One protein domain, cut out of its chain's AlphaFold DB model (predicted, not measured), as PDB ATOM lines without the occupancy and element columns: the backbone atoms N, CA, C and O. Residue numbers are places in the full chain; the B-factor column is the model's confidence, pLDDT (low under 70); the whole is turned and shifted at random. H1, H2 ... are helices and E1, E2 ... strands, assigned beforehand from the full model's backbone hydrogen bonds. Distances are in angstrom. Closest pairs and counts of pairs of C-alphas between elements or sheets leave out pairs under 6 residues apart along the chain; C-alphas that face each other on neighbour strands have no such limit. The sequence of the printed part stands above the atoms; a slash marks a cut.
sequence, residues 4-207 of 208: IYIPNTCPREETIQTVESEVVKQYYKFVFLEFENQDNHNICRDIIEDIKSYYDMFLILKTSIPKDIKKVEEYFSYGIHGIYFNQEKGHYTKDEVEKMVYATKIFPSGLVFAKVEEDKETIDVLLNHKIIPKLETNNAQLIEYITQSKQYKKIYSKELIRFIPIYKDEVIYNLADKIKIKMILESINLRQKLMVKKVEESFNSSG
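What this domain is: This is residues 4 to 207 of the 208 residues of an uncharacterized protein of Natranaerovirga hydrolytica (UniProt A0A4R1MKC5). One sheet of six parallel strands, curled like part of a barrel, has helices H1, H2, H4 and H5 over one face, and the chain winds from strand to helix to the next strand along it. The long helix H8, reached through an unnamed stretch after H7, passes the start of E3 and packs on the end of H3. The printed part has 204 residues, with eight named helices and six named strands in the order E1 H1 E2 H2 E3 H3 E4 H4 E5 H5 E6 H6 H7 H8 along the chain, and its class is mixed, helices and strands. It is compact, with a radius of gyration of the C-alphas of 16.8 A and spans of 46 by 42 by 31 A.

Where its parts are: E1, residues 4 to 6, begins at C-alpha 4 at (25.841, -35.919, 42.040). Then come H1, 12 to 24, 16.7 A long; E2, 30 to 35, 16.2 A; H2, 41 to 54, 20.7 A; E3, 58 to 63, 16.0 A; H3, 69 to 77; E4, 82 to 85; H4, 94 to 106, 18.9 A; E5, 112 to 116; H5, 120 to 128; E6, 132 to 135; H6, 140 to 148; and H7, 150 to 156. H8, 175 to 205, is 45.0 A long and ends at C-alpha 205 at (19.205, -65.704, 59.875).

How they stand to each other: The strongly twisted sheet runs E1 E2 E3 E4 E5 E6, with E1 and E6 as edge strands. Within hydrogen-bond range are N 4 and O 32 of E1 and E2, 2.8 A; N 62 and O 33 of E2 and E3, 2.8 A; N 84 and O 61 of E3 and E4, 2.7 A; N 113 and O 83 of E4 and E5, 2.8 A; N 132 and O 112 of E5 and E6, 2.8 A. Each step from E1 to E6 is a strand-helix-strand unit, two parallel neighbour strands with a helix between, and its crossover is right-handed. With H1, H2, H4 and H5 on one face, the sheet makes two layers. H4 has a height over the sheet of 10.2 A, and H5 of 9.4 A. H3, H6 and H7 only graze the sheet, H7 only just on it with 5 pairs of C-alphas within 10 A. H1 touches H2 at a steep tilt of 50 degrees, closest at the C-alphas of Ile 16 and Ile 51, 6.3 A. H3 touches H4 at a shallow tilt of 29 degrees, closest at the C-alphas of Ile 69 and Lys 99, 5.8 A. H8 touches H3 with residues 196 to 199 alone, closest at the C-alphas of Val 196 and Ser 77, 5.7 A. Every O i to N i+4 pair is within hydrogen-bond range in H1 to H7, and 26 of 27 in H8.

The domain as a whole: The C-alphas farthest apart, those of Gln 141 and Gly 207, are 50.6 A apart. The printed part has no cut. The link from H7 to H8, 18 residues, is long. Mean pLDDT of the printed part is 84.7; 20 residues are under 70, among them 197 to 207.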
ATOM      1  N   ILE A   4      26.656 -36.685  41.100       91.19
ATOM      2  CA  ILE A   4      25.841 -35.919  42.040       91.19
ATOM      3  C   ILE A   4      26.339 -36.242  43.438       91.19
ATOM      4  O   ILE A   4      26.359 -37.405  43.845       91.19
ATOM      5  N   TYR A   5      26.746 -35.197  44.147       92.00
ATOM      6  CA  TYR A   5      27.081 -35.278  45.555       92.00
ATOM      7  C   TYR A   5      25.818 -35.063  46.392       92.00
ATOM      8  O   TYR A   5      25.060 -34.134  46.117       92.00
ATOM      9  N   ILE A   6      25.591 -35.918  47.386       89.94
ATOM     10  CA  ILE A   6      24.412 -35.893  48.257       89.94
ATOM     11  C   ILE A   6      24.883 -35.617  49.694       89.94
ATOM     12  O   ILE A   6      25.392 -36.532  50.352       89.94
ATOM     13  N   PRO A   7      24.738 -34.370  50.181       86.50
ATOM     14  CA  PRO A   7      25.022 -34.008  51.567       86.50
ATOM     15  C   PRO A   7      24.070 -34.696  52.548       86.50
ATOM     16  O   PRO A   7      22.898 -34.910  52.235       86.50
ATOM     17  N   ASN A   8      24.522 -34.943  53.776       78.62
ATOM     18  CA  ASN A   8      23.702 -35.574  54.822       78.62
ATOM     19  C   ASN A   8      22.466 -34.755  55.210       78.62
ATOM     20  O   ASN A   8      21.482 -35.297  55.707       78.62
ATOM     21  N   THR A   9      22.543 -33.438  55.029       77.94
ATOM     22  CA  THR A   9      21.502 -32.476  55.399       77.94
ATOM     23  C   THR A   9      20.588 -32.106  54.237       77.94
ATOM     24  O   THR A   9      19.645 -31.344  54.447       77.94
ATOM     25  N   CYS A  10      20.853 -32.606  53.025       77.00
ATOM     26  CA  CYS A  10      20.075 -32.245  51.850       77.00
ATOM     27  C   CYS A  10      18.663 -32.853  51.944       77.00
ATOM     28  O   CYS A  10      18.530 -34.074  52.078       77.00
ATOM     29  N   PRO A  11      17.599 -32.031  51.879       82.75
ATOM     30  CA  PRO A  11      16.234 -32.520  51.777       82.75
ATOM     31  C   PRO A  11      16.060 -33.477  50.593       82.75
ATOM     32  O   PRO A  11      16.653 -33.304  49.522       82.75
ATOM     33  N   ARG A  12      15.192 -34.479  50.766       82.94
ATOM     34  CA  ARG A  12      14.925 -35.486  49.728       82.94
ATOM     35  C   ARG A  12      14.435 -34.843  48.430       82.94
ATOM     36  O   ARG A  12      14.933 -35.200  47.364       82.94
ATOM     37  N   GLU A  13      13.524 -33.866  48.500       84.69
ATOM     38  CA  GLU A  13      13.020 -33.199  47.291       84.69
ATOM     39  C   GLU A  13      14.126 -32.457  46.531       84.69
ATOM     40  O   GLU A  13      14.149 -32.483  45.301       84.69
ATOM     41  N   GLU A  14      15.072 -31.844  47.244       86.44
ATOM     42  CA  GLU A  14      16.188 -31.113  46.638       86.44
ATOM     43  C   GLU A  14      17.156 -32.066  45.915       86.44
ATOM     44  O   GLU A  14      17.604 -31.780  44.800       86.44
ATOM     45  N   THR A  15      17.396 -33.255  46.479       86.25
ATOM     46  CA  THR A  15      18.168 -34.309  45.801       86.25
ATOM     47  C   THR A  15      17.484 -34.741  44.499       86.25
ATOM     48  O   THR A  15      18.129 -34.811  43.450       86.25
ATOM     49  N   ILE A  16      16.167 -34.978  44.525       87.12
ATOM     50  CA  ILE A  16      15.393 -35.372  43.336       87.12
ATOM     51  C   ILE A  16      15.409 -34.278  42.261       87.12
ATOM     52  O   ILE A  16      15.609 -34.584  41.083       87.12
ATOM     53  N   GLN A  17      15.259 -33.010  42.647       87.50
ATOM     54  CA  GLN A  17      15.340 -31.870  41.726       87.50
ATOM     55  C   GLN A  17      16.740 -31.708  41.119       87.50
ATOM     56  O   GLN A  17      16.878 -31.389  39.931       87.50
ATOM     57  N   THR A  18      17.791 -31.970  41.899       88.44
ATOM     58  CA  THR A  18      19.177 -31.965  41.409       88.44
ATOM     59  C   THR A  18      19.380 -33.060  40.361       88.44
ATOM     60  O   THR A  18      19.882 -32.789  39.271       88.44
ATOM     61  N   VAL A  19      18.897 -34.279  40.621       86.62
ATOM     62  CA  VAL A  19      18.933 -35.376  39.638       86.62
ATOM     63  C   VAL A  19      18.164 -35.013  38.364       86.62
ATOM     64  O   VAL A  19      18.659 -35.230  37.254       86.62
ATOM     65  N   GLU A  20      16.978 -34.422  38.497       86.56
ATOM     66  CA  GLU A  20      16.174 -34.008  37.348       86.56
ATOM     67  C   GLU A  20      16.913 -32.981  36.478       86.56
ATOM     68  O   GLU A  20      17.027 -33.140  35.259       86.56
ATOM     69  N   SER A  21      17.418 -31.919  37.107       86.56
ATOM     70  CA  SER A  21      18.025 -30.779  36.424       86.56
ATOM     71  C   SER A  21      19.376 -31.108  35.798       86.56
ATOM     72  O   SER A  21      19.629 -30.728  34.651       86.56
ATOM     73  N   GLU A  22      20.223 -31.849  36.508       85.62
ATOM     74  CA  GLU A  22      21.590 -32.112  36.074       85.62
ATOM     75  C   GLU A  22      21.731 -33.367  35.210       85.62
ATOM     76  O   GLU A  22      22.713 -33.496  34.474       85.62
ATOM     77  N   VAL A  23      20.776 -34.300  35.291       82.44
ATOM     78  CA  VAL A  23      20.879 -35.606  34.626       82.44
ATOM     79  C   VAL A  23      19.764 -35.804  33.615       82.44
ATOM     80  O   VAL A  23      20.031 -35.974  32.424       82.44
ATOM     81  N   VAL A  24      18.510 -35.747  34.066       78.81
ATOM     82  CA  VAL A  24      17.349 -36.103  33.236       78.81
ATOM     83  C   VAL A  24      17.132 -35.082  32.121       78.81
ATOM     84  O   VAL A  24      17.002 -35.474  30.958       78.81
ATOM     85  N   LYS A  25      17.162 -33.782  32.441       80.50
ATOM     86  CA  LYS A  25      17.031 -32.692  31.454       80.50
ATOM     87  C   LYS A  25      18.202 -32.637  30.474       80.50
ATOM     88  O   LYS A  25      18.028 -32.196  29.345       80.50
ATOM     89  N   GLN A  26      19.360 -33.147  30.884       75.06
ATOM     90  CA  GLN A  26      20.550 -33.296  30.042       75.06
ATOM     91  C   GLN A  26      20.577 -34.640  29.287       75.06
ATOM     92  O   GLN A  26      21.571 -34.983  28.654       75.06
ATOM     93  N   TYR A  27      19.491 -35.423  29.347       74.31
ATOM     94  CA  TYR A  27      19.320 -36.724  28.687       74.31
ATOM     95  C   TYR A  27      20.351 -37.801  29.053       74.31
ATOM     96  O   TYR A  27      20.434 -38.836  28.379       74.31
ATOM     97  N   TYR A  28      21.083 -37.626  30.150       78.62
ATOM     98  CA  TYR A  28      21.965 -38.658  30.669       78.62
ATOM     99  C   TYR A  28      21.144 -39.866  31.149       78.62
ATOM    100  O   TYR A  28      20.062 -39.740  31.721       78.62
ATOM    101  N   LYS A  29      21.664 -41.070  30.891       80.38
ATOM    102  CA  LYS A  29      21.017 -42.352  31.241       80.38
ATOM    103  C   LYS A  29      21.662 -43.070  32.410       80.38
ATOM    104  O   LYS A  29      21.208 -44.140  32.805       80.38
ATOM    105  N   PHE A  30      22.699 -42.471  32.970       86.50
ATOM    106  CA  PHE A  30      23.383 -42.962  34.146       86.50
ATOM    107  C   PHE A  30      23.927 -41.786  34.954       86.50
ATOM    108  O   PHE A  30      24.176 -40.711  34.403       86.50
ATOM    109  N   VAL A  31      24.138 -42.009  36.245       89.62
ATOM    110  CA  VAL A  31      24.729 -41.030  37.159       89.62
ATOM    111  C   VAL A  31      25.595 -41.738  38.195       89.62
ATOM    112  O   VAL A  31      25.276 -42.850  38.629       89.62
ATOM    113  N   PHE A  32      26.688 -41.087  38.586       92.50
ATOM    114  CA  PHE A  32      27.407 -41.453  39.799       92.50
ATOM    115  C   PHE A  32      26.793 -40.722  40.990       92.50
ATOM    116  O   PHE A  32      26.693 -39.500  40.966       92.50
ATOM    117  N   LEU A  33      26.395 -41.456  42.022       94.12
ATOM    118  CA  LEU A  33      25.926 -40.882  43.281       94.12
ATOM    119  C   LEU A  33      27.041 -40.986  44.313       94.12
ATOM    120  O   LEU A  33      27.583 -42.070  44.513       94.12
ATOM    121  N   GLU A  34      27.379 -39.881  44.960       94.38
ATOM    122  CA  GLU A  34      28.397 -39.817  46.006       94.38
ATOM    123  C   GLU A  34      27.761 -39.235  47.267       94.38
ATOM    124  O   GLU A  34      27.432 -38.054  47.315       94.38
ATOM    125  N   PHE A  35      27.540 -40.074  48.275       91.88
ATOM    126  CA  PHE A  35      26.983 -39.637  49.554       91.88
ATOM    127  C   PHE A  35      28.095 -39.113  50.462       91.88
ATOM    128  O   PHE A  35      29.149 -39.746  50.556       91.88
ATOM    129  N   GLU A  36      27.833 -38.007  51.161       88.31
ATOM    130  CA  GLU A  36      28.740 -37.452  52.171       88.31
ATOM    131  C   GLU A  36      29.037 -38.461  53.284       88.31
ATOM    132  O   GLU A  36      30.196 -38.672  53.639       88.31
ATOM    133  N   ASN A  37      27.992 -39.099  53.818       80.62
ATOM    134  CA  ASN A  37      28.118 -40.195  54.764       80.62
ATOM    135  C   ASN A  37      27.237 -41.383  54.340       80.62
ATOM    136  O   ASN A  37      26.094 -41.226  53.922       80.62
ATOM    137  N   GLN A  38      27.795 -42.587  54.460       83.69
ATOM    138  CA  GLN A  38      27.167 -43.871  54.144       83.69
ATOM    139  C   GLN A  38      26.937 -44.725  55.407       83.69
ATOM    140  O   GLN A  38      26.711 -45.930  55.305       83.69
ATOM    141  N   ASP A  39      27.032 -44.134  56.602       81.75
ATOM    142  CA  ASP A  39      26.815 -44.803  57.890       81.75
ATOM    143  C   ASP A  39      25.332 -45.118  58.116       81.75
ATOM    144  O   ASP A  39      24.995 -46.146  58.701       81.75
ATOM    145  N   ASN A  40      24.430 -44.256  57.627       83.25
ATOM    146  CA  ASN A  40      22.994 -44.498  57.711       83.25
ATOM    147  C   ASN A  40      22.481 -45.198  56.447       83.25
ATOM    148  O   ASN A  40      22.036 -44.560  55.487       83.25
ATOM    149  N   HIS A  41      22.515 -46.531  56.498       83.88
ATOM    150  CA  HIS A  41      22.054 -47.416  55.432       83.88
ATOM    151  C   HIS A  41      20.655 -47.047  54.903       83.88
ATOM    152  O   HIS A  41      20.437 -46.943  53.696       83.88
ATOM    153  N   ASN A  42      19.706 -46.813  55.815       84.81
ATOM    154  CA  ASN A  42      18.303 -46.595  55.462       84.81
ATOM    155  C   ASN A  42      18.113 -45.299  54.670       84.81
ATOM    156  O   ASN A  42      17.395 -45.297  53.678       84.81
ATOM    157  N   ILE A  43      18.798 -44.217  55.054       86.06
ATOM    158  CA  ILE A  43      18.703 -42.938  54.335       86.06
ATOM    159  C   ILE A  43      19.217 -43.087  52.900       86.06
ATOM    160  O   ILE A  43      18.551 -42.647  51.963       86.06
ATOM    161  N   CYS A  44      20.372 -43.732  52.719       89.06
ATOM    162  CA  CYS A  44      20.944 -43.948  51.389       89.06
ATOM    163  C   CYS A  44      20.001 -44.782  50.510       89.06
ATOM    164  O   CYS A  44      19.750 -44.424  49.357       89.06
ATOM    165  N   ARG A  45      19.454 -45.871  51.066       89.81
ATOM    166  CA  ARG A  45      18.498 -46.747  50.381       89.81
ATOM    167  C   ARG A  45      17.234 -45.998  49.965       89.81
ATOM    168  O   ARG A  45      16.857 -46.085  48.802       89.81
ATOM    169  N   ASP A  46      16.623 -45.251  50.881       88.94
ATOM    170  CA  ASP A  46      15.378 -44.522  50.625       88.94
ATOM    171  C   ASP A  46      15.556 -43.491  49.499       88.94
ATOM    172  O   ASP A  46      14.747 -43.433  48.579       88.94
ATOM    173  N   ILE A  47      16.657 -42.727  49.512       90.62
ATOM    174  CA  ILE A  47      16.959 -41.752  48.451       90.62
ATOM    175  C   ILE A  47      17.114 -42.449  47.093       90.62
ATOM    176  O   ILE A  47      16.633 -41.956  46.071       90.62
ATOM    177  N   ILE A  48      17.788 -43.600  47.059       90.94
ATOM    178  CA  ILE A  48      17.977 -44.366  45.823       90.94
ATOM    179  C   ILE A  48      16.648 -44.938  45.321       90.94
ATOM    180  O   ILE A  48      16.397 -44.915  44.113       90.94
ATOM    181  N   GLU A  49      15.797 -45.432  46.217       89.62
ATOM    182  CA  GLU A  49      14.458 -45.906  45.875       89.62
ATOM    183  C   GLU A  49      13.594 -44.777  45.301       89.62
ATOM    184  O   GLU A  49      13.007 -44.956  44.228       89.62
ATOM    185  N   ASP A  50      13.613 -43.600  45.930       90.06
ATOM    186  CA  ASP A  50      12.908 -42.411  45.453       90.06
ATOM    187  C   ASP A  50      13.378 -42.040  44.036       90.06
ATOM    188  O   ASP A  50      12.557 -41.969  43.120       90.06
ATOM    189  N   ILE A  51      14.690 -41.912  43.793       90.38
ATOM    190  CA  ILE A  51      15.235 -41.603  42.454       90.38
ATOM    191  C   ILE A  51      14.743 -42.609  41.403       90.38
ATOM    192  O   ILE A  51      14.311 -42.216  40.317       90.38
ATOM    193  N   LYS A  52      14.785 -43.909  41.717       87.94
ATOM    194  CA  LYS A  52      14.361 -44.979  40.796       87.94
ATOM    195  C   LYS A  52      12.855 -44.996  40.554       87.94
ATOM    196  O   LYS A  52      12.431 -45.503  39.519       87.94
ATOM    197  N   SER A  53      12.056 -44.486  41.488       87.06
ATOM    198  CA  SER A  53      10.605 -44.378  41.323       87.06
ATOM    199  C   SER A  53      10.219 -43.301  40.303       87.06
ATOM    200  O   SER A  53       9.245 -43.477  39.570       87.06
ATOM    201  N   TYR A  54      11.013 -42.229  40.209       85.56
ATOM    202  CA  TYR A  54      10.767 -41.115  39.293       85.56
ATOM    203  C   TYR A  54      11.470 -41.274  37.941       85.56
ATOM    204  O   TYR A  54      10.950 -40.801  36.926       85.56
ATOM    205  N   TYR A  55      12.640 -41.923  37.898       86.69
ATOM    206  CA  TYR A  55      13.509 -41.889  36.721       86.69
ATOM    207  C   TYR A  55      14.044 -43.261  36.296       86.69
ATOM    208  O   TYR A  55      14.716 -43.970  37.045       86.69
ATOM    209  N   ASP A  56      13.850 -43.577  35.012       82.75
ATOM    210  CA  ASP A  56      14.445 -44.735  34.339       82.75
ATOM    211  C   ASP A  56      15.934 -44.463  34.018       82.75
ATOM    212  O   ASP A  56      16.285 -44.045  32.905       82.75
ATOM    213  N   MET A  57      16.821 -44.673  34.998       85.56
ATOM    214  CA  MET A  57      18.262 -44.421  34.859       85.56
ATOM    215  C   MET A  57      19.159 -45.401  35.632       85.56
ATOM    216  O   MET A  57      18.777 -45.957  36.662       85.56
ATOM    217  N   PHE A  58      20.395 -45.580  35.156       87.94
ATOM    218  CA  PHE A  58      21.418 -46.348  35.866       87.94
ATOM    219  C   PHE A  58      22.043 -45.523  36.992       87.94
ATOM    220  O   PHE A  58      22.535 -44.416  36.793       87.94
ATOM    221  N   LEU A  59      22.081 -46.111  38.178       91.50
ATOM    222  CA  LEU A  59      22.649 -45.501  39.377       91.50
ATOM    223  C   LEU A  59      23.913 -46.256  39.758       91.50
ATOM    224  O   LEU A  59      23.857 -47.472  39.956       91.50
ATOM    225  N   ILE A  60      25.036 -45.550  39.843       93.56
ATOM    226  CA  ILE A  60      26.324 -46.123  40.231       93.56
ATOM    227  C   ILE A  60      26.784 -45.417  41.503       93.56
ATOM    228  O   ILE A  60      26.960 -44.202  41.496       93.56
ATOM    229  N   LEU A  61      26.989 -46.153  42.594       94.75
ATOM    230  CA  LEU A  61      27.522 -45.561  43.824       94.75
ATOM    231  C   LEU A  61      29.008 -45.275  43.645       94.75
ATOM    232  O   LEU A  61      29.775 -46.192  43.372       94.75
ATOM    233  N   LYS A  62      29.427 -44.033  43.837       95.12
ATOM    234  CA  LYS A  62      30.829 -43.650  43.937       95.12
ATOM    235  C   LYS A  62      31.218 -43.607  45.412       95.12
ATOM    236  O   LYS A  62      30.602 -42.892  46.196       95.12
ATOM    237  N   THR A  63      32.207 -44.404  45.799       94.50
ATOM    238  CA  THR A  63      32.616 -44.552  47.202       94.50
ATOM    239  C   THR A  63      34.068 -45.016  47.315       94.50
ATOM    240  O   THR A  63      34.687 -45.391  46.319       94.50
ATOM    241  N   SER A  64      34.634 -44.981  48.516       93.19
ATOM    242  CA  SER A  64      35.929 -45.598  48.811       93.19
ATOM    243  C   SER A  64      35.796 -47.120  48.949       93.19
ATOM    244  O   SER A  64      34.699 -47.658  49.129       93.19
ATOM    245  N   ILE A  65      36.911 -47.852  48.848       93.75
ATOM    246  CA  ILE A  65      36.890 -49.297  49.099       93.75
ATOM    247  C   ILE A  65      36.612 -49.514  50.594       93.75
ATOM    248  O   ILE A  65      37.341 -48.976  51.433       93.75
ATOM    249  N   PRO A  66      35.569 -50.279  50.960       92.38
ATOM    250  CA  PRO A  66      35.239 -50.483  52.360       92.38
ATOM    251  C   PRO A  66      36.292 -51.344  53.062       92.38
ATOM    252  O   PRO A  66      37.002 -52.131  52.439       92.38
ATOM    253  N   LYS A  67      36.355 -51.248  54.392       90.81
ATOM    254  CA  LYS A  67      37.231 -52.105  55.210       90.81
ATOM    255  C   LYS A  67      36.719 -53.543  55.331       90.81
ATOM    256  O   LYS A  67      37.523 -54.451  55.488       90.81
ATOM    257  N   ASP A  68      35.407 -53.748  55.217       91.25
ATOM    258  CA  ASP A  68      34.745 -55.051  55.349       91.25
ATOM    259  C   ASP A  68      33.939 -55.378  54.079       91.25
ATOM    260  O   ASP A  68      33.302 -54.503  53.486       91.25
ATOM    261  N   ILE A  69      33.950 -56.652  53.683       91.12
ATOM    262  CA  ILE A  69      33.120 -57.218  52.614       91.12
ATOM    263  C   ILE A  69      31.627 -57.018  52.900       91.12
ATOM    264  O   ILE A  69      30.879 -56.729  51.967       91.12
ATOM    265  N   LYS A  70      31.188 -57.086  54.164       90.31
ATOM    266  CA  LYS A  70      29.776 -56.873  54.540       90.31
ATOM    267  C   LYS A  70      29.236 -55.525  54.063       90.31
ATOM    268  O   LYS A  70      28.092 -55.424  53.637       90.31
ATOM    269  N   LYS A  71      30.080 -54.489  54.053       91.62
ATOM    270  CA  LYS A  71      29.688 -53.160  53.570       91.62
ATOM    271  C   LYS A  71      29.418 -53.150  52.058       91.62
ATOM    272  O   LYS A  71      28.611 -52.363  51.584       91.62
ATOM    273  N   VAL A  72      30.034 -54.053  51.288       91.94
ATOM    274  CA  VAL A  72      29.745 -54.229  49.853       91.94
ATOM    275  C   VAL A  72      28.338 -54.803  49.644       91.94
ATOM    276  O   VAL A  72      27.642 -54.394  48.716       91.94
ATOM    277  N   GLU A  73      27.899 -55.715  50.514       89.94
ATOM    278  CA  GLU A  73      26.529 -56.254  50.507       89.94
ATOM    279  C   GLU A  73      25.511 -55.179  50.881       89.94
ATOM    280  O   GLU A  73      24.475 -55.058  50.229       89.94
ATOM    281  N   GLU A  74      25.851 -54.349  51.867       90.25
ATOM    282  CA  GLU A  74      25.062 -53.180  52.254       90.25
ATOM    283  C   GLU A  74      24.901 -52.186  51.088       90.25
ATOM    284  O   GLU A  74      23.803 -51.707  50.807       90.25
ATOM    285  N   TYR A  75      25.971 -51.914  50.335       91.94
ATOM    286  CA  TYR A  75      25.878 -51.081  49.132       91.94
ATOM    287  C   TYR A  75      24.982 -51.702  48.061       91.94
ATOM    288  O   TYR A  75      24.271 -50.993  47.347       91.94
ATOM    289  N   PHE A  76      24.998 -53.028  47.928       89.62
ATOM    290  CA  PHE A  76      24.129 -53.728  46.989       89.62
ATOM    291  C   PHE A  76      22.649 -53.649  47.392       89.62
ATOM    292  O   PHE A  76      21.793 -53.496  46.509       89.62
ATOM    293  N   SER A  77      22.332 -53.700  48.691       87.56
ATOM    294  CA  SER A  77      20.953 -53.589  49.183       87.56
ATOM    295  C   SER A  77      20.359 -52.186  49.045       87.56
ATOM    296  O   SER A  77      19.138 -52.056  49.050       87.56
ATOM    297  N   TYR A  78      21.171 -51.158  48.772       89.06
ATOM    298  CA  TYR A  78      20.659 -49.842  48.378       89.06
ATOM    299  C   TYR A  78      19.831 -49.845  47.091       89.06
ATOM    300  O   TYR A  78      19.101 -48.895  46.834       89.06
ATOM    301  N   GLY A  79      19.950 -50.867  46.239       87.44
ATOM    302  CA  GLY A  79      19.235 -50.877  44.962       87.44
ATOM    303  C   GLY A  79      19.998 -50.204  43.812       87.44
ATOM    304  O   GLY A  79      19.403 -49.912  42.775       87.44
ATOM    305  N   ILE A  80      21.299 -49.941  43.965       90.81
ATOM    306  CA  ILE A  80      22.152 -49.400  42.891       90.81
ATOM    307  C   ILE A  80      22.473 -50.461  41.828       90.81
ATOM    308  O   ILE A  80      22.421 -51.665  42.083       90.81
ATOM    309  N   HIS A  81      22.852 -50.011  40.634       90.25
ATOM    310  CA  HIS A  81      23.136 -50.869  39.482       90.25
ATOM    311  C   HIS A  81      24.626 -51.198  39.332       90.25
ATOM    312  O   HIS A  81      24.976 -52.165  38.659       90.25
ATOM    313  N   GLY A  82      25.497 -50.411  39.960       92.50
ATOM    314  CA  GLY A  82      26.938 -50.624  39.973       92.50
ATOM    315  C   GLY A  82      27.627 -49.822  41.067       92.50
ATOM    316  O   GLY A  82      26.997 -49.014  41.748       92.50
ATOM    317  N   ILE A  83      28.935 -50.015  41.189       94.69
ATOM    318  CA  ILE A  83      29.783 -49.314  42.153       94.69
ATOM    319  C   ILE A  83      31.065 -48.821  41.483       94.69
ATOM    320  O   ILE A  83      31.645 -49.512  40.651       94.69
ATOM    321  N   TYR A  84      31.501 -47.622  41.840       94.81
ATOM    322  CA  TYR A  84      32.756 -47.014  41.440       94.81
ATOM    323  C   TYR A  84      33.609 -46.756  42.679       94.81
ATOM    324  O   TYR A  84      33.301 -45.883  43.491       94.81
ATOM    325  N   PHE A  85      34.692 -47.517  42.807       94.88
ATOM    326  CA  PHE A  85      35.678 -47.340  43.859       94.88
ATOM    327  C   PHE A  85      36.630 -46.199  43.492       94.88
ATOM    328  O   PHE A  85      37.507 -46.343  42.637       94.88
ATOM    329  N   ASN A  86      36.418 -45.048  44.123       91.06
ATOM    330  CA  ASN A  86      37.171 -43.820  43.917       91.06
ATOM    331  C   ASN A  86      38.232 -43.671  45.011       91.06
ATOM    332  O   ASN A  86      38.049 -42.909  45.959       91.06
ATOM    333  N   GLN A  87      39.320 -44.429  44.903       85.69
ATOM    334  CA  GLN A  87      40.426 -44.361  45.852       85.69
ATOM    335  C   GLN A  87      41.666 -43.762  45.193       85.69
ATOM    336  O   GLN A  87      42.080 -44.194  44.123       85.69
ATOM    337  N   GLU A  88      42.241 -42.747  45.835       67.44
ATOM    338  CA  GLU A  88      43.506 -42.129  45.428       67.44
ATOM    339  C   GLU A  88      44.672 -43.019  45.849       67.44
ATOM    340  O   GLU A  88      45.261 -42.837  46.914       67.44
ATOM    341  N   LYS A  89      44.946 -44.051  45.049       65.44
ATOM    342  CA  LYS A  89      46.143 -44.885  45.161       65.44
ATOM    343  C   LYS A  89      46.555 -45.389  43.778       65.44
ATOM    344  O   LYS A  89      45.711 -45.895  43.042       65.44
ATOM    345  N   GLY A  90      47.856 -45.359  43.492       64.88
ATOM    346  CA  GLY A  90      48.426 -45.982  42.293       64.88
ATOM    347  C   GLY A  90      48.346 -47.511  42.281       64.88
ATOM    348  O   GLY A  90      48.285 -48.105  41.210       64.88
ATOM    349  N   HIS A  91      48.262 -48.152  43.457       81.00
ATOM    350  CA  HIS A  91      48.164 -49.609  43.584       81.00
ATOM    351  C   HIS A  91      47.152 -50.049  44.645       81.00
ATOM    352  O   HIS A  91      47.039 -49.450  45.718       81.00
ATOM    353  N   TYR A  92      46.468 -51.155  44.352       90.94
ATOM    354  CA  TYR A  92      45.548 -51.823  45.267       90.94
ATOM    355  C   TYR A  92      46.239 -52.964  46.002       90.94
ATOM    356  O   TYR A  92      46.935 -53.788  45.408       90.94
ATOM    357  N   THR A  93      45.997 -53.061  47.303       92.25
ATOM    358  CA  THR A  93      46.362 -54.250  48.071       92.25
ATOM    359  C   THR A  93      45.531 -55.453  47.618       92.25
ATOM    360  O   THR A  93      44.419 -55.314  47.105       92.25
ATOM    361  N   LYS A  94      46.044 -56.666  47.851       92.38
ATOM    362  CA  LYS A  94      45.320 -57.908  47.537       92.38
ATOM    363  C   LYS A  94      43.930 -57.951  48.189       92.38
ATOM    364  O   LYS A  94      42.957 -58.316  47.540       92.38
ATOM    365  N   ASP A  95      43.848 -57.530  49.446       94.00
ATOM    366  CA  ASP A  95      42.611 -57.473  50.227       94.00
ATOM    367  C   ASP A  95      41.595 -56.452  49.665       94.00
ATOM    368  O   ASP A  95      40.393 -56.718  49.622       94.00
ATOM    369  N   GLU A  96      42.054 -55.302  49.160       94.62
ATOM    370  CA  GLU A  96      41.198 -54.342  48.443       94.62
ATOM    371  C   GLU A  96      40.670 -54.943  47.126       94.62
ATOM    372  O   GLU A  96      39.473 -54.851  46.839       94.62
ATOM    373  N   VAL A  97      41.524 -55.626  46.351       94.31
ATOM    374  CA  VAL A  97      41.109 -56.315  45.114       94.31
ATOM    375  C   VAL A  97      40.082 -57.407  45.402       94.31
ATOM    376  O   VAL A  97      39.095 -57.510  44.676       94.31
ATOM    377  N   GLU A  98      40.246 -58.186  46.470       95.31
ATOM    378  CA  GLU A  98      39.290 -59.229  46.860       95.31
ATOM    379  C   GLU A  98      37.887 -58.664  47.138       95.31
ATOM    380  O   GLU A  98      36.892 -59.249  46.693       95.31
ATOM    381  N   LYS A  99      37.782 -57.487  47.766       95.69
ATOM    382  CA  LYS A  99      36.496 -56.795  47.974       95.69
ATOM    383  C   LYS A  99      35.873 -56.326  46.664       95.69
ATOM    384  O   LYS A  99      34.671 -56.499  46.453       95.69
ATOM    385  N   MET A 100      36.677 -55.781  45.753       95.38
ATOM    386  CA  MET A 100      36.195 -55.387  44.427       95.38
ATOM    387  C   MET A 100      35.740 -56.605  43.613       95.38
ATOM    388  O   MET A 100      34.681 -56.579  42.988       95.38
ATOM    389  N   VAL A 101      36.489 -57.708  43.672       95.12
ATOM    390  CA  VAL A 101      36.114 -58.992  43.063       95.12
ATOM    391  C   VAL A 101      34.795 -59.486  43.642       95.12
ATOM    392  O   VAL A 101      33.934 -59.935  42.885       95.12
ATOM    393  N   TYR A 102      34.603 -59.388  44.957       94.56
ATOM    394  CA  TYR A 102      33.332 -59.729  45.587       94.56
ATOM    395  C   TYR A 102      32.182 -58.878  45.034       94.56
ATOM    396  O   TYR A 102      31.165 -59.432  44.611       94.56
ATOM    397  N   ALA A 103      32.384 -57.563  44.896       94.38
ATOM    398  CA  ALA A 103      31.417 -56.671  44.261       94.38
ATOM    399  C   ALA A 103      31.031 -57.164  42.849       94.38
ATOM    400  O   ALA A 103      29.850 -57.217  42.509       94.38
ATOM    401  N   THR A 104      31.986 -57.634  42.033       92.94
ATOM    402  CA  THR A 104      31.667 -58.125  40.671       92.94
ATOM    403  C   THR A 104      30.763 -59.359  40.647       92.94
ATOM    404  O   THR A 104      30.141 -59.633  39.617       92.94
ATOM    405  N   LYS A 105      30.701 -60.120  41.749       90.19
ATOM    406  CA  LYS A 105      29.849 -61.308  41.879       90.19
ATOM    407  C   LYS A 105      28.410 -60.937  42.225       90.19
ATOM    408  O   LYS A 105      27.501 -61.601  41.733       90.19
ATOM    409  N   ILE A 106      28.216 -59.906  43.046       87.69
ATOM    410  CA  ILE A 106      26.884 -59.501  43.514       87.69
ATOM    411  C   ILE A 106      26.224 -58.479  42.581       87.69
ATOM    412  O   ILE A 106      25.014 -58.534  42.372       87.69
ATOM    413  N   PHE A 107      26.996 -57.585  41.950       85.50
ATOM    414  CA  PHE A 107      26.431 -56.573  41.060       85.50
ATOM    415  C   PHE A 107      26.042 -57.158  39.690       85.50
ATOM    416  O   PHE A 107      26.833 -57.877  39.062       85.50
ATOM    417  N   PRO A 108      24.851 -56.821  39.158       69.31
ATOM    418  CA  PRO A 108      24.388 -57.300  37.862       69.31
ATOM    419  C   PRO A 108      25.394 -56.975  36.757       69.31
ATOM    420  O   PRO A 108      25.858 -55.846  36.619       69.31
ATOM    421  N   SER A 109      25.742 -57.978  35.949       70.38
ATOM    422  CA  SER A 109      26.648 -57.831  34.800       70.38
ATOM    423  C   SER A 109      28.042 -57.248  35.110       70.38
ATOM    424  O   SER A 109      28.816 -57.049  34.173       70.38
ATOM    425  N   GLY A 110      28.437 -57.115  36.382       66.31
ATOM    426  CA  GLY A 110      29.764 -56.662  36.802       66.31
ATOM    427  C   GLY A 110      30.027 -55.171  36.573       66.31
ATOM    428  O   GLY A 110      31.132 -54.833  36.159       66.31
ATOM    429  N   LEU A 111      29.045 -54.287  36.807       87.88
ATOM    430  CA  LEU A 111      29.276 -52.831  36.839       87.88
ATOM    431  C   LEU A 111      30.086 -52.423  38.073       87.88
ATOM    432  O   LEU A 111      29.583 -51.782  38.992       87.88
ATOM    433  N   VAL A 112      31.348 -52.822  38.092       93.62
ATOM    434  CA  VAL A 112      32.309 -52.422  39.106       93.62
ATOM    435  C   VAL A 112      33.394 -51.645  38.400       93.62
ATOM    436  O   VAL A 112      34.044 -52.166  37.496       93.62
ATOM    437  N   PHE A 113      33.565 -50.399  38.803       93.50
ATOM    438  CA  PHE A 113      34.588 -49.506  38.302       93.50
ATOM    439  C   PHE A 113      35.609 -49.290  39.411       93.50
ATOM    440  O   PHE A 113      35.241 -49.200  40.582       93.50
ATOM    441  N   ALA A 114      36.876 -49.167  39.049       94.06
ATOM    442  CA  ALA A 114      37.925 -48.791  39.982       94.06
ATOM    443  C   ALA A 114      38.757 -47.679  39.361       94.06
ATOM    444  O   ALA A 114      39.141 -47.765  38.191       94.06
ATOM    445  N   LYS A 115      39.007 -46.631  40.141       92.38
ATOM    446  CA  LYS A 115      39.929 -45.565  39.759       92.38
ATOM    447  C   LYS A 115      41.308 -46.184  39.538       92.38
ATOM    448  O   LYS A 115      41.701 -47.073  40.283       92.38
ATOM    449  N   VAL A 116      42.032 -45.789  38.507       89.81
ATOM    450  CA  VAL A 116      43.397 -46.285  38.322       89.81
ATOM    451  C   VAL A 116      44.260 -45.168  37.775       89.81
ATOM    452  O   VAL A 116      43.813 -44.378  36.940       89.81
ATOM    453  N   GLU A 117      45.481 -45.100  38.287       85.94
ATOM    454  CA  GLU A 117      46.531 -44.272  37.711       85.94
ATOM    455  C   GLU A 117      47.032 -44.897  36.398       85.94
ATOM    456  O   GLU A 117      46.487 -45.877  35.884       85.94
ATOM    457  N   GLU A 118      48.081 -44.327  35.820       83.81
ATOM    458  CA  GLU A 118      48.638 -44.750  34.536       83.81
ATOM    459  C   GLU A 118      49.480 -46.049  34.617       83.81
ATOM    460  O   GLU A 118      50.460 -46.212  33.892       83.81
ATOM    461  N   ASP A 119      49.087 -46.998  35.477       88.00
ATOM    462  CA  ASP A 119      49.763 -48.283  35.684       88.00
ATOM    463  C   ASP A 119      49.084 -49.444  34.935       88.00
ATOM    464  O   ASP A 119      47.969 -49.874  35.249       88.00
ATOM    465  N   LYS A 120      49.802 -50.006  33.956       90.75
ATOM    466  CA  LYS A 120      49.330 -51.130  33.133       90.75
ATOM    467  C   LYS A 120      49.166 -52.426  33.922       90.75
ATOM    468  O   LYS A 120      48.247 -53.183  33.617       90.75
ATOM    469  N   GLU A 121      50.013 -52.682  34.918       92.00
ATOM    470  CA  GLU A 121      49.935 -53.922  35.695       92.00
ATOM    471  C   GLU A 121      48.638 -53.955  36.511       92.00
ATOM    472  O   GLU A 121      47.860 -54.910  36.423       92.00
ATOM    473  N   THR A 122      48.332 -52.861  37.214       91.75
ATOM    474  CA  THR A 122      47.062 -52.711  37.932       91.75
ATOM    475  C   THR A 122      45.864 -52.782  36.979       91.75
ATOM    476  O   THR A 122      44.885 -53.470  37.282       91.75
ATOM    477  N   ILE A 123      45.928 -52.145  35.801       93.00
ATOM    478  CA  ILE A 123      44.878 -52.249  34.770       93.00
ATOM    479  C   ILE A 123      44.599 -53.713  34.400       93.00
ATOM    480  O   ILE A 123      43.434 -54.126  34.361       93.00
ATOM    481  N   ASP A 124      45.639 -54.508  34.157       94.25
ATOM    482  CA  ASP A 124      45.495 -55.912  33.774       94.25
ATOM    483  C   ASP A 124      44.884 -56.753  34.894       94.25
ATOM    484  O   ASP A 124      43.984 -57.564  34.640       94.25
ATOM    485  N   VAL A 125      45.318 -56.538  36.141       94.31
ATOM    486  CA  VAL A 125      44.740 -57.189  37.325       94.31
ATOM    487  C   VAL A 125      43.238 -56.900  37.410       94.31
ATOM    488  O   VAL A 125      42.434 -57.834  37.498       94.31
ATOM    489  N   LEU A 126      42.837 -55.631  37.311       93.88
ATOM    490  CA  LEU A 126      41.429 -55.226  37.371       93.88
ATOM    491  C   LEU A 126      40.604 -55.876  36.248       93.88
ATOM    492  O   LEU A 126      39.568 -56.498  36.510       93.88
ATOM    493  N   LEU A 127      41.087 -55.808  35.006       93.62
ATOM    494  CA  LEU A 127      40.398 -56.367  33.843       93.62
ATOM    495  C   LEU A 127      40.245 -57.891  33.926       93.62
ATOM    496  O   LEU A 127      39.182 -58.423  33.581       93.62
ATOM    497  N   ASN A 128      41.263 -58.605  34.414       93.69
ATOM    498  CA  ASN A 128      41.197 -60.053  34.644       93.69
ATOM    499  C   ASN A 128      40.112 -60.424  35.663       93.69
ATOM    500  O   ASN A 128      39.450 -61.458  35.529       93.69
ATOM    501  N   HIS A 129      39.862 -59.538  36.621       93.50
ATOM    502  CA  HIS A 129      38.815 -59.671  37.624       93.50
ATOM    503  C   HIS A 129      37.457 -59.094  37.208       93.50
ATOM    504  O   HIS A 129      36.530 -59.086  38.013       93.50
ATOM    505  N   LYS A 130      37.289 -58.697  35.939       92.38
ATOM    506  CA  LYS A 130      36.066 -58.070  35.404       92.38
ATOM    507  C   LYS A 130      35.731 -56.719  36.045       92.38
ATOM    508  O   LYS A 130      34.581 -56.291  35.971       92.38
ATOM    509  N   ILE A 131      36.714 -56.059  36.644       93.25
ATOM    510  CA  ILE A 131      36.599 -54.697  37.155       93.25
ATOM    511  C   ILE A 131      36.993 -53.754  36.021       93.25
ATOM    512  O   ILE A 131      37.971 -53.992  35.311       93.25
ATOM    513  N   ILE A 132      36.209 -52.702  35.815       92.38
ATOM    514  CA  ILE A 132      36.444 -51.743  34.747       92.38
ATOM    515  C   ILE A 132      37.380 -50.652  35.275       92.38
ATOM    516  O   ILE A 132      36.956 -49.853  36.114       92.38
ATOM    517  N   PRO A 133      38.636 -50.583  34.807       92.06
ATOM    518  CA  PRO A 133      39.515 -49.485  35.176       92.06
ATOM    519  C   PRO A 133      38.912 -48.176  34.667       92.06
ATOM    520  O   PRO A 133      38.410 -48.133  33.537       92.06
ATOM    521  N   LYS A 134      38.974 -47.116  35.475       90.69
ATOM    522  CA  LYS A 134      38.640 -45.742  35.098       90.69
ATOM    523  C   LYS A 134      39.856 -44.845  35.323       90.69
ATOM    524  O   LYS A 134      40.235 -44.597  36.462       90.69
ATOM    525  N   LEU A 135      40.434 -44.365  34.225       89.38
ATOM    526  CA  LEU A 135      41.548 -43.413  34.238       89.38
ATOM    527  C   LEU A 135      41.080 -42.020  34.688       89.38
ATOM    528  O   LEU A 135      39.980 -41.589  34.315       89.38
ATOM    529  N   GLU A 136      41.925 -41.322  35.450       81.31
ATOM    530  CA  GLU A 136      41.747 -39.896  35.771       81.31
ATOM    531  C   GLU A 136      42.061 -38.988  34.586       81.31
ATOM    532  O   GLU A 136      41.374 -37.995  34.347       81.31
ATOM    533  N   THR A 137      43.101 -39.346  33.842       81.31
ATOM    534  CA  THR A 137      43.580 -38.603  32.687       81.31
ATOM    535  C   THR A 137      42.969 -39.168  31.408       81.31
ATOM    536  O   THR A 137      42.704 -40.365  31.273       81.31
ATOM    537  N   ASN A 138      42.779 -38.303  30.410       82.38
ATOM    538  CA  ASN A 138      42.430 -38.727  29.053       82.38
ATOM    539  C   ASN A 138      43.686 -39.197  28.293       82.38
ATOM    540  O   ASN A 138      43.990 -38.707  27.206       82.38
ATOM    541  N   ASN A 139      44.443 -40.134  28.872       89.25
ATOM    542  CA  ASN A 139      45.603 -40.725  28.213       89.25
ATOM    543  C   ASN A 139      45.135 -41.667  27.089       89.25
ATOM    544  O   ASN A 139      44.726 -42.805  27.333       89.25
ATOM    545  N   ALA A 140      45.204 -41.189  25.844       89.88
ATOM    546  CA  ALA A 140      44.720 -41.911  24.668       89.88
ATOM    547  C   ALA A 140      45.368 -43.296  24.493       89.88
ATOM    548  O   ALA A 140      44.679 -44.245  24.128       89.88
ATOM    549  N   GLN A 141      46.661 -43.437  24.808       92.00
ATOM    550  CA  GLN A 141      47.378 -44.709  24.662       92.00
ATOM    551  C   GLN A 141      46.876 -45.761  25.655       92.00
ATOM    552  O   GLN A 141      46.699 -46.925  25.297       92.00
ATOM    553  N   LEU A 142      46.619 -45.365  26.904       91.38
ATOM    554  CA  LEU A 142      46.067 -46.275  27.909       91.38
ATOM    555  C   LEU A 142      44.593 -46.588  27.659       91.38
ATOM    556  O   LEU A 142      44.165 -47.724  27.857       91.38
ATOM    557  N   ILE A 143      43.822 -45.618  27.168       91.69
ATOM    558  CA  ILE A 143      42.445 -45.860  26.726       91.69
ATOM    559  C   ILE A 143      42.429 -46.894  25.594       91.69
ATOM    560  O   ILE A 143      41.654 -47.853  25.640       91.69
ATOM    561  N   GLU A 144      43.298 -46.739  24.595       92.38
ATOM    562  CA  GLU A 144      43.441 -47.699  23.502       92.38
ATOM    563  C   GLU A 144      43.845 -49.080  24.033       92.38
ATOM    564  O   GLU A 144      43.195 -50.077  23.715       92.38
ATOM    565  N   TYR A 145      44.833 -49.136  24.928       93.62
ATOM    566  CA  TYR A 145      45.266 -50.366  25.587       93.62
ATOM    567  C   TYR A 145      44.105 -51.108  26.273       93.62
ATOM    568  O   TYR A 145      43.845 -52.283  25.990       93.62
ATOM    569  N   ILE A 146      43.350 -50.405  27.123       92.31
ATOM    570  CA  ILE A 146      42.199 -50.961  27.842       92.31
ATOM    571  C   ILE A 146      41.152 -51.459  26.846       92.31
ATOM    572  O   ILE A 146      40.721 -52.613  26.926       92.31
ATOM    573  N   THR A 147      40.751 -50.615  25.893       90.44
ATOM    574  CA  THR A 147      39.651 -50.903  24.959       90.44
ATOM    575  C   THR A 147      39.981 -52.013  23.958       90.44
ATOM    576  O   THR A 147      39.080 -52.742  23.523       90.44
ATOM    577  N   GLN A 148      41.257 -52.204  23.620       92.00
ATOM    578  CA  GLN A 148      41.706 -53.282  22.743       92.00
ATOM    579  C   GLN A 148      41.852 -54.630  23.459       92.00
ATOM    580  O   GLN A 148      41.753 -55.668  22.784       92.00
ATOM    581  N   SER A 149      42.008 -54.640  24.786       93.00
ATOM    582  CA  SER A 149      42.165 -55.867  25.570       93.00
ATOM    583  C   SER A 149      40.995 -56.847  25.381       93.00
ATOM    584  O   SER A 149      39.816 -56.484  25.263       93.00
ATOM    585  N   LYS A 150      41.309 -58.148  25.368       93.00
ATOM    586  CA  LYS A 150      40.305 -59.214  25.211       93.00
ATOM    587  C   LYS A 150      39.337 -59.242  26.398       93.00
ATOM    588  O   LYS A 150      38.151 -59.521  26.223       93.00
ATOM    589  N   GLN A 151      39.845 -58.966  27.594       91.94
ATOM    590  CA  GLN A 151      39.109 -58.912  28.849       91.94
ATOM    591  C   GLN A 151      38.090 -57.774  28.818       91.94
ATOM    592  O   GLN A 151      36.903 -58.035  29.011       91.94
ATOM    593  N   TYR A 152      38.508 -56.555  28.464       89.38
ATOM    594  CA  TYR A 152      37.588 -55.426  28.338       89.38
ATOM    595  C   TYR A 152      36.517 -55.686  27.284       89.38
ATOM    596  O   TYR A 152      35.339 -55.502  27.561       89.38
ATOM    597  N   LYS A 153      36.878 -56.209  26.106       88.19
ATOM    598  CA  LYS A 153      35.898 -56.550  25.057       88.19
ATOM    599  C   LYS A 153      34.836 -57.548  25.536       88.19
ATOM    600  O   LYS A 153      33.672 -57.402  25.179       88.19
ATOM    601  N   LYS A 154      35.205 -58.529  26.370       87.62
ATOM    602  CA  LYS A 154      34.256 -59.473  27.000       87.62
ATOM    603  C   LYS A 154      33.352 -58.814  28.042       87.62
ATOM    604  O   LYS A 154      32.233 -59.266  28.257       87.62
ATOM    605  N   ILE A 155      33.850 -57.798  28.738       85.62
ATOM    606  CA  ILE A 155      33.068 -57.023  29.703       85.62
ATOM    607  C   ILE A 155      32.100 -56.107  28.937       85.62
ATOM    608  O   ILE A 155      30.892 -56.173  29.145       85.62
ATOM    609  N   TYR A 156      32.618 -55.344  27.974       80.44
ATOM    610  CA  TYR A 156      31.886 -54.413  27.115       80.44
ATOM    611  C   TYR A 156      30.859 -55.097  26.198       80.44
ATOM    612  O   TYR A 156      29.884 -54.479  25.774       80.44
ATOM    613  N   SER A 157      31.036 -56.382  25.875       74.25
ATOM    614  CA  SER A 157      30.051 -57.126  25.088       74.25
ATOM    615  C   SER A 157      28.738 -57.365  25.835       74.25
ATOM    616  O   SER A 157      27.737 -57.645  25.176       74.25
ATOM    617  N   LYS A 158      28.713 -57.215  27.167       76.25
ATOM    618  CA  LYS A 158      27.487 -57.286  27.965       76.25
ATOM    619  C   LYS A 158      26.587 -56.092  27.667       76.25
ATOM    620  O   LYS A 158      27.059 -54.961  27.586       76.25
ATOM    621  N   GLU A 159      25.284 -56.346  27.564       69.50
ATOM    622  CA  GLU A 159      24.285 -55.353  27.141       69.50
ATOM    623  C   GLU A 159      24.363 -54.053  27.946       69.50
ATOM    624  O   GLU A 159      24.381 -52.974  27.372       69.50
ATOM    625  N   LEU A 160      24.513 -54.165  29.264       73.69
ATOM    626  CA  LEU A 160      24.477 -53.049  30.202       73.69
ATOM    627  C   LEU A 160      25.600 -52.013  30.001       73.69
ATOM    628  O   LEU A 160      25.351 -50.812  30.012       73.69
ATOM    629  N   ILE A 161      26.838 -52.467  29.788       73.44
ATOM    630  CA  ILE A 161      28.020 -51.588  29.709       73.44
ATOM    631  C   ILE A 161      28.045 -50.797  28.400       73.44
ATOM    632  O   ILE A 161      28.608 -49.706  28.343       73.44
ATOM    633  N   ARG A 162      27.383 -51.295  27.350       72.94
ATOM    634  CA  ARG A 162      27.281 -50.583  26.068       72.94
ATOM    635  C   ARG A 162      26.573 -49.235  26.196       72.94
ATOM    636  O   ARG A 162      26.856 -48.346  25.399       72.94
ATOM    637  N   PHE A 163      25.708 -49.086  27.198       73.69
ATOM    638  CA  PHE A 163      24.957 -47.862  27.484       73.69
ATOM    639  C   PHE A 163      25.648 -46.951  28.514       73.69
ATOM    640  O   PHE A 163      25.054 -45.980  28.970       73.69
ATOM    641  N   ILE A 164      26.893 -47.253  28.898       78.38
ATOM    642  CA  ILE A 164      27.698 -46.412  29.787       78.38
ATOM    643  C   ILE A 164      28.970 -46.010  29.019       78.38
ATOM    644  O   ILE A 164      29.872 -46.832  28.848       78.38
ATOM    645  N   PRO A 165      29.071 -44.768  28.507       75.25
ATOM    646  CA  PRO A 165      30.250 -44.282  27.794       75.25
ATOM    647  C   PRO A 165      31.417 -44.032  28.753       75.25
ATOM    648  O   PRO A 165      31.616 -42.930  29.254       75.25
ATOM    649  N   ILE A 166      32.203 -45.077  29.025       78.56
ATOM    650  CA  ILE A 166      33.354 -44.994  29.943       78.56
ATOM    651  C   ILE A 166      34.521 -44.215  29.315       78.56
ATOM    652  O   ILE A 166      35.152 -43.378  29.970       78.56
ATOM    653  N   TYR A 167      34.778 -44.531  28.044       79.44
ATOM    654  CA  TYR A 167      35.892 -44.057  27.213       79.44
ATOM    655  C   TYR A 167      35.448 -43.663  25.801       79.44
ATOM    656  O   TYR A 167      36.262 -43.569  24.889       79.44
ATOM    657  N   LYS A 168      34.140 -43.518  25.599       70.50
ATOM    658  CA  LYS A 168      33.574 -43.018  24.351       70.50
ATOM    659  C   LYS A 168      33.090 -41.599  24.585       70.50
ATOM    660  O   LYS A 168      32.638 -41.295  25.690       70.50
ATOM    661  N   ASP A 169      33.148 -40.793  23.536       60.97
ATOM    662  CA  ASP A 169      32.456 -39.511  23.497       60.97
ATOM    663  C   ASP A 169      30.941 -39.712  23.661       60.97
ATOM    664  O   ASP A 169      30.435 -40.842  23.639       60.97
ATOM    665  N   GLU A 170      30.223 -38.612  23.886       66.06
ATOM    666  CA  GLU A 170      28.790 -38.607  24.188       66.06
ATOM    667  C   GLU A 170      27.987 -39.557  23.288       66.06
ATOM    668  O   GLU A 170      28.028 -39.502  22.058       66.06
ATOM    669  N   VAL A 171      27.238 -40.461  23.923       68.88
ATOM    670  CA  VAL A 171      26.384 -41.419  23.218       68.88
ATOM    671  C   VAL A 171      25.021 -40.782  23.005       68.88
ATOM    672  O   VAL A 171      24.291 -40.516  23.961       68.88
ATOM    673  N   ILE A 172      24.656 -40.580  21.741       73.25
ATOM    674  CA  ILE A 172      23.317 -40.134  21.361       73.25
ATOM    675  C   ILE A 172      22.389 -41.353  21.346       73.25
ATOM    676  O   ILE A 172      22.463 -42.193  20.452       73.25
ATOM    677  N   TYR A 173      21.503 -41.448  22.338       76.88
ATOM    678  CA  TYR A 173      20.529 -42.538  22.434       76.88
ATOM    679  C   TYR A 173      19.305 -42.270  21.555       76.88
ATOM    680  O   TYR A 173      18.540 -41.329  21.806       76.88
ATOM    681  N   ASN A 174      19.064 -43.136  20.571       82.94
ATOM    682  CA  ASN A 174      17.826 -43.099  19.793       82.94
ATOM    683  C   ASN A 174      16.646 -43.704  20.590       82.94
ATOM    684  O   ASN A 174      16.796 -44.177  21.719       82.94
ATOM    685  N   LEU A 175      15.438 -43.682  20.017       84.19
ATOM    686  CA  LEU A 175      14.244 -44.226  20.677       84.19
ATOM    687  C   LEU A 175      14.366 -45.728  20.989       84.19
ATOM    688  O   LEU A 175      13.984 -46.156  22.076       84.19
ATOM    689  N   ALA A 176      14.926 -46.519  20.073       86.81
ATOM    690  CA  ALA A 176      15.116 -47.950  20.286       86.81
ATOM    691  C   ALA A 176      16.106 -48.225  21.430       86.81
ATOM    692  O   ALA A 176      15.871 -49.123  22.236       86.81
ATOM    693  N   ASP A 177      17.168 -47.425  21.551       82.56
ATOM    694  CA  ASP A 177      18.114 -47.512  22.667       82.56
ATOM    695  C   ASP A 177      17.436 -47.162  23.992       82.56
ATOM    696  O   ASP A 177      17.615 -47.873  24.977       82.56
ATOM    697  N   LYS A 178      16.595 -46.120  24.015       82.00
ATOM    698  CA  LYS A 178      15.824 -45.732  25.208       82.00
ATOM    699  C   LYS A 178      14.894 -46.857  25.674       82.00
ATOM    700  O   LYS A 178      14.848 -47.142  26.868       82.00
ATOM    701  N   ILE A 179      14.202 -47.519  24.746       84.69
ATOM    702  CA  ILE A 179      13.333 -48.666  25.052       84.69
ATOM    703  C   ILE A 179      14.162 -49.836  25.599       84.69
ATOM    704  O   ILE A 179      13.816 -50.401  26.634       84.69
ATOM    705  N   LYS A 180      15.288 -50.168  24.956       85.75
ATOM    706  CA  LYS A 180      16.184 -51.240  25.421       85.75
ATOM    707  C   LYS A 180      16.731 -50.968  26.819       85.75
ATOM    708  O   LYS A 180      16.707 -51.864  27.655       85.75
ATOM    709  N   ILE A 181      17.184 -49.743  27.086       84.81
ATOM    710  CA  ILE A 181      17.666 -49.327  28.410       84.81
ATOM    711  C   ILE A 181      16.581 -49.549  29.461       84.81
ATOM    712  O   ILE A 181      16.867 -50.144  30.497       84.81
ATOM    713  N   LYS A 182      15.340 -49.134  29.178       84.19
ATOM    714  CA  LYS A 182      14.212 -49.333  30.092       84.19
ATOM    715  C   LYS A 182      13.974 -50.813  30.399       84.19
ATOM    716  O   LYS A 182      13.932 -51.190  31.564       84.19
ATOM    717  N   MET A 183      13.913 -51.664  29.374       86.38
ATOM    718  CA  MET A 183      13.735 -53.111  29.560       86.38
ATOM    719  C   MET A 183      14.872 -53.738  30.384       86.38
ATOM    720  O   MET A 183      14.635 -54.590  31.242       86.38
ATOM    721  N   ILE A 184      16.114 -53.307  30.145       86.06
ATOM    722  CA  ILE A 184      17.286 -53.766  30.898       86.06
ATOM    723  C   ILE A 184      17.189 -53.331  32.365       86.06
ATOM    724  O   ILE A 184      17.409 -54.153  33.254       86.06
ATOM    725  N   LEU A 185      16.837 -52.069  32.629       85.62
ATOM    726  CA  LEU A 185      16.646 -51.538  33.980       85.62
ATOM    727  C   LEU A 185      15.558 -52.300  34.734       85.62
ATOM    728  O   LEU A 185      15.793 -52.743  35.855       85.62
ATOM    729  N   GLU A 186      14.398 -52.519  34.116       84.38
ATOM    730  CA  GLU A 186      13.301 -53.289  34.710       84.38
ATOM    731  C   GLU A 186      13.739 -54.718  35.051       84.38
ATOM    732  O   GLU A 186      13.525 -55.186  36.172       84.38
ATOM    733  N   SER A 187      14.434 -55.397  34.131       84.94
ATOM    734  CA  SER A 187      14.955 -56.744  34.377       84.94
ATOM    735  C   SER A 187      15.964 -56.779  35.527       84.94
ATOM    736  O   SER A 187      15.918 -57.695  36.358       84.94
ATOM    737  N   ILE A 188      16.864 -55.795  35.597       83.94
ATOM    738  CA  ILE A 188      17.847 -55.694  36.676       83.94
ATOM    739  C   ILE A 188      17.153 -55.411  38.005       83.94
ATOM    740  O   ILE A 188      17.439 -56.097  38.983       83.94
ATOM    741  N   ASN A 189      16.208 -54.473  38.032       82.88
ATOM    742  CA  ASN A 189      15.444 -54.115  39.223       82.88
ATOM    743  C   ASN A 189      14.665 -55.310  39.773       82.88
ATOM    744  O   ASN A 189      14.677 -55.546  40.981       82.88
ATOM    745  N   LEU A 190      14.040 -56.108  38.905       82.31
ATOM    746  CA  LEU A 190      13.363 -57.343  39.303       82.31
ATOM    747  C   LEU A 190      14.346 -58.362  39.892       82.31
ATOM    748  O   LEU A 190      14.103 -58.891  40.977       82.31
ATOM    749  N   ARG A 191      15.480 -58.615  39.222       80.56
ATOM    750  CA  ARG A 191      16.504 -59.541  39.733       80.56
ATOM    751  C   ARG A 191      17.071 -59.066  41.072       80.56
ATOM    752  O   ARG A 191      17.237 -59.881  41.975       80.56
ATOM    753  N   GLN A 192      17.337 -57.773  41.206       79.62
ATOM    754  CA  GLN A 192      17.848 -57.180  42.433       79.62
ATOM    755  C   GLN A 192      16.828 -57.299  43.564       79.62
ATOM    756  O   GLN A 192      17.199 -57.782  44.622       79.62
ATOM    757  N   LYS A 193      15.542 -56.997  43.338       80.31
ATOM    758  CA  LYS A 193      14.481 -57.215  44.341       80.31
ATOM    759  C   LYS A 193      14.429 -58.667  44.832       80.31
ATOM    760  O   LYS A 193      14.201 -58.902  46.013       80.31
ATOM    761  N   LEU A 194      14.667 -59.644  43.954       77.44
ATOM    762  CA  LEU A 194      14.736 -61.062  44.336       77.44
ATOM    763  C   LEU A 194      16.018 -61.413  45.110       77.44
ATOM    764  O   LEU A 194      15.980 -62.261  45.996       77.44
ATOM    765  N   MET A 195      17.152 -60.796  44.769       75.75
ATOM    766  CA  MET A 195      18.440 -61.035  45.429       75.75
ATOM    767  C   MET A 195      18.551 -60.330  46.780       75.75
ATOM    768  O   MET A 195      19.035 -60.941  47.723       75.75
ATOM    769  N   VAL A 196      18.068 -59.091  46.894       70.06
ATOM    770  CA  VAL A 196      18.039 -58.331  48.150       70.06
ATOM    771  C   VAL A 196      17.225 -59.081  49.195       70.06
ATOM    772  O   VAL A 196      17.735 -59.283  50.285       70.06
ATOM    773  N   LYS A 197      16.054 -59.630  48.837       69.06
ATOM    774  CA  LYS A 197      15.282 -60.494  49.747       69.06
ATOM    775  C   LYS A 197      16.105 -61.663  50.296       69.06
ATOM    776  O   LYS A 197      16.105 -61.889  51.495       69.06
ATOM    777  N   LYS A 198      16.869 -62.358  49.443       65.19
ATOM    778  CA  LYS A 198      17.741 -63.467  49.875       65.19
ATOM    779  C   LYS A 198      18.886 -63.009  50.781       65.19
ATOM    780  O   LYS A 198      19.261 -63.726  51.703       65.19
ATOM    781  N   VAL A 199      19.469 -61.846  50.489       66.62
ATOM    782  CA  VAL A 199      20.556 -61.269  51.288       66.62
ATOM    783  C   VAL A 199      20.022 -60.817  52.649       66.62
ATOM    784  O   VAL A 199      20.584 -61.205  53.666       66.62
ATOM    785  N   GLU A 200      18.897 -60.101  52.694       63.31
ATOM    786  CA  GLU A 200      18.220 -59.693  53.934       63.31
ATOM    787  C   GLU A 200      17.783 -60.897  54.785       63.31
ATOM    788  O   GLU A 200      18.010 -60.910  55.994       63.31
ATOM    789  N   GLU A 201      17.227 -61.945  54.169       60.03
ATOM    790  CA  GLU A 201      16.919 -63.211  54.845       60.03
ATOM    791  C   GLU A 201      18.184 -63.833  55.456       60.03
ATOM    792  O   GLU A 201      18.164 -64.243  56.616       60.03
ATOM    793  N   SER A 202      19.312 -63.841  54.734       58.38
ATOM    794  CA  SER A 202      20.597 -64.342  55.243       58.38
ATOM    795  C   SER A 202      21.156 -63.501  56.400       58.38
ATOM    796  O   SER A 202      21.709 -64.065  57.349       58.38
ATOM    797  N   PHE A 203      21.004 -62.174  56.356       56.34
ATOM    798  CA  PHE A 203      21.407 -61.280  57.449       56.34
ATOM    799  C   PHE A 203      20.575 -61.521  58.712       56.34
ATOM    800  O   PHE A 203      21.142 -61.659  59.793       56.34
ATOM    801  N   ASN A 204      19.256 -61.662  58.572       53.69
ATOM    802  CA  ASN A 204      18.357 -61.929  59.699       53.69
ATOM    803  C   ASN A 204      18.519 -63.351  60.270       53.69
ATOM    804  O   ASN A 204      18.299 -63.562  61.458       53.69
ATOM    805  N   SER A 205      18.948 -64.316  59.451       49.62
ATOM    806  CA  SER A 205      19.205 -65.704  59.875       49.62
ATOM    807  C   SER A 205      20.543 -65.893  60.600       49.62
ATOM    808  O   SER A 205      20.721 -66.882  61.305       49.62
ATOM    809  N   SER A 206      21.497 -64.977  60.403       48.44
ATOM    810  CA  SER A 206      22.839 -65.045  61.008       48.44
ATOM    811  C   SER A 206      22.934 -64.289  62.340       48.44
ATOM    812  O   SER A 206      24.005 -64.239  62.941       48.44
ATOM    813  N   GLY A 207      21.832 -63.681  62.789       41.19
ATOM    814  CA  GLY A 207      21.681 -63.131  64.132       41.19
ATOM    815  C   GLY A 207      21.153 -64.188  65.100       41.19
ATOM    816  O   GLY A 207      19.963 -64.191  65.402       41.19
TER     817      GLY A 207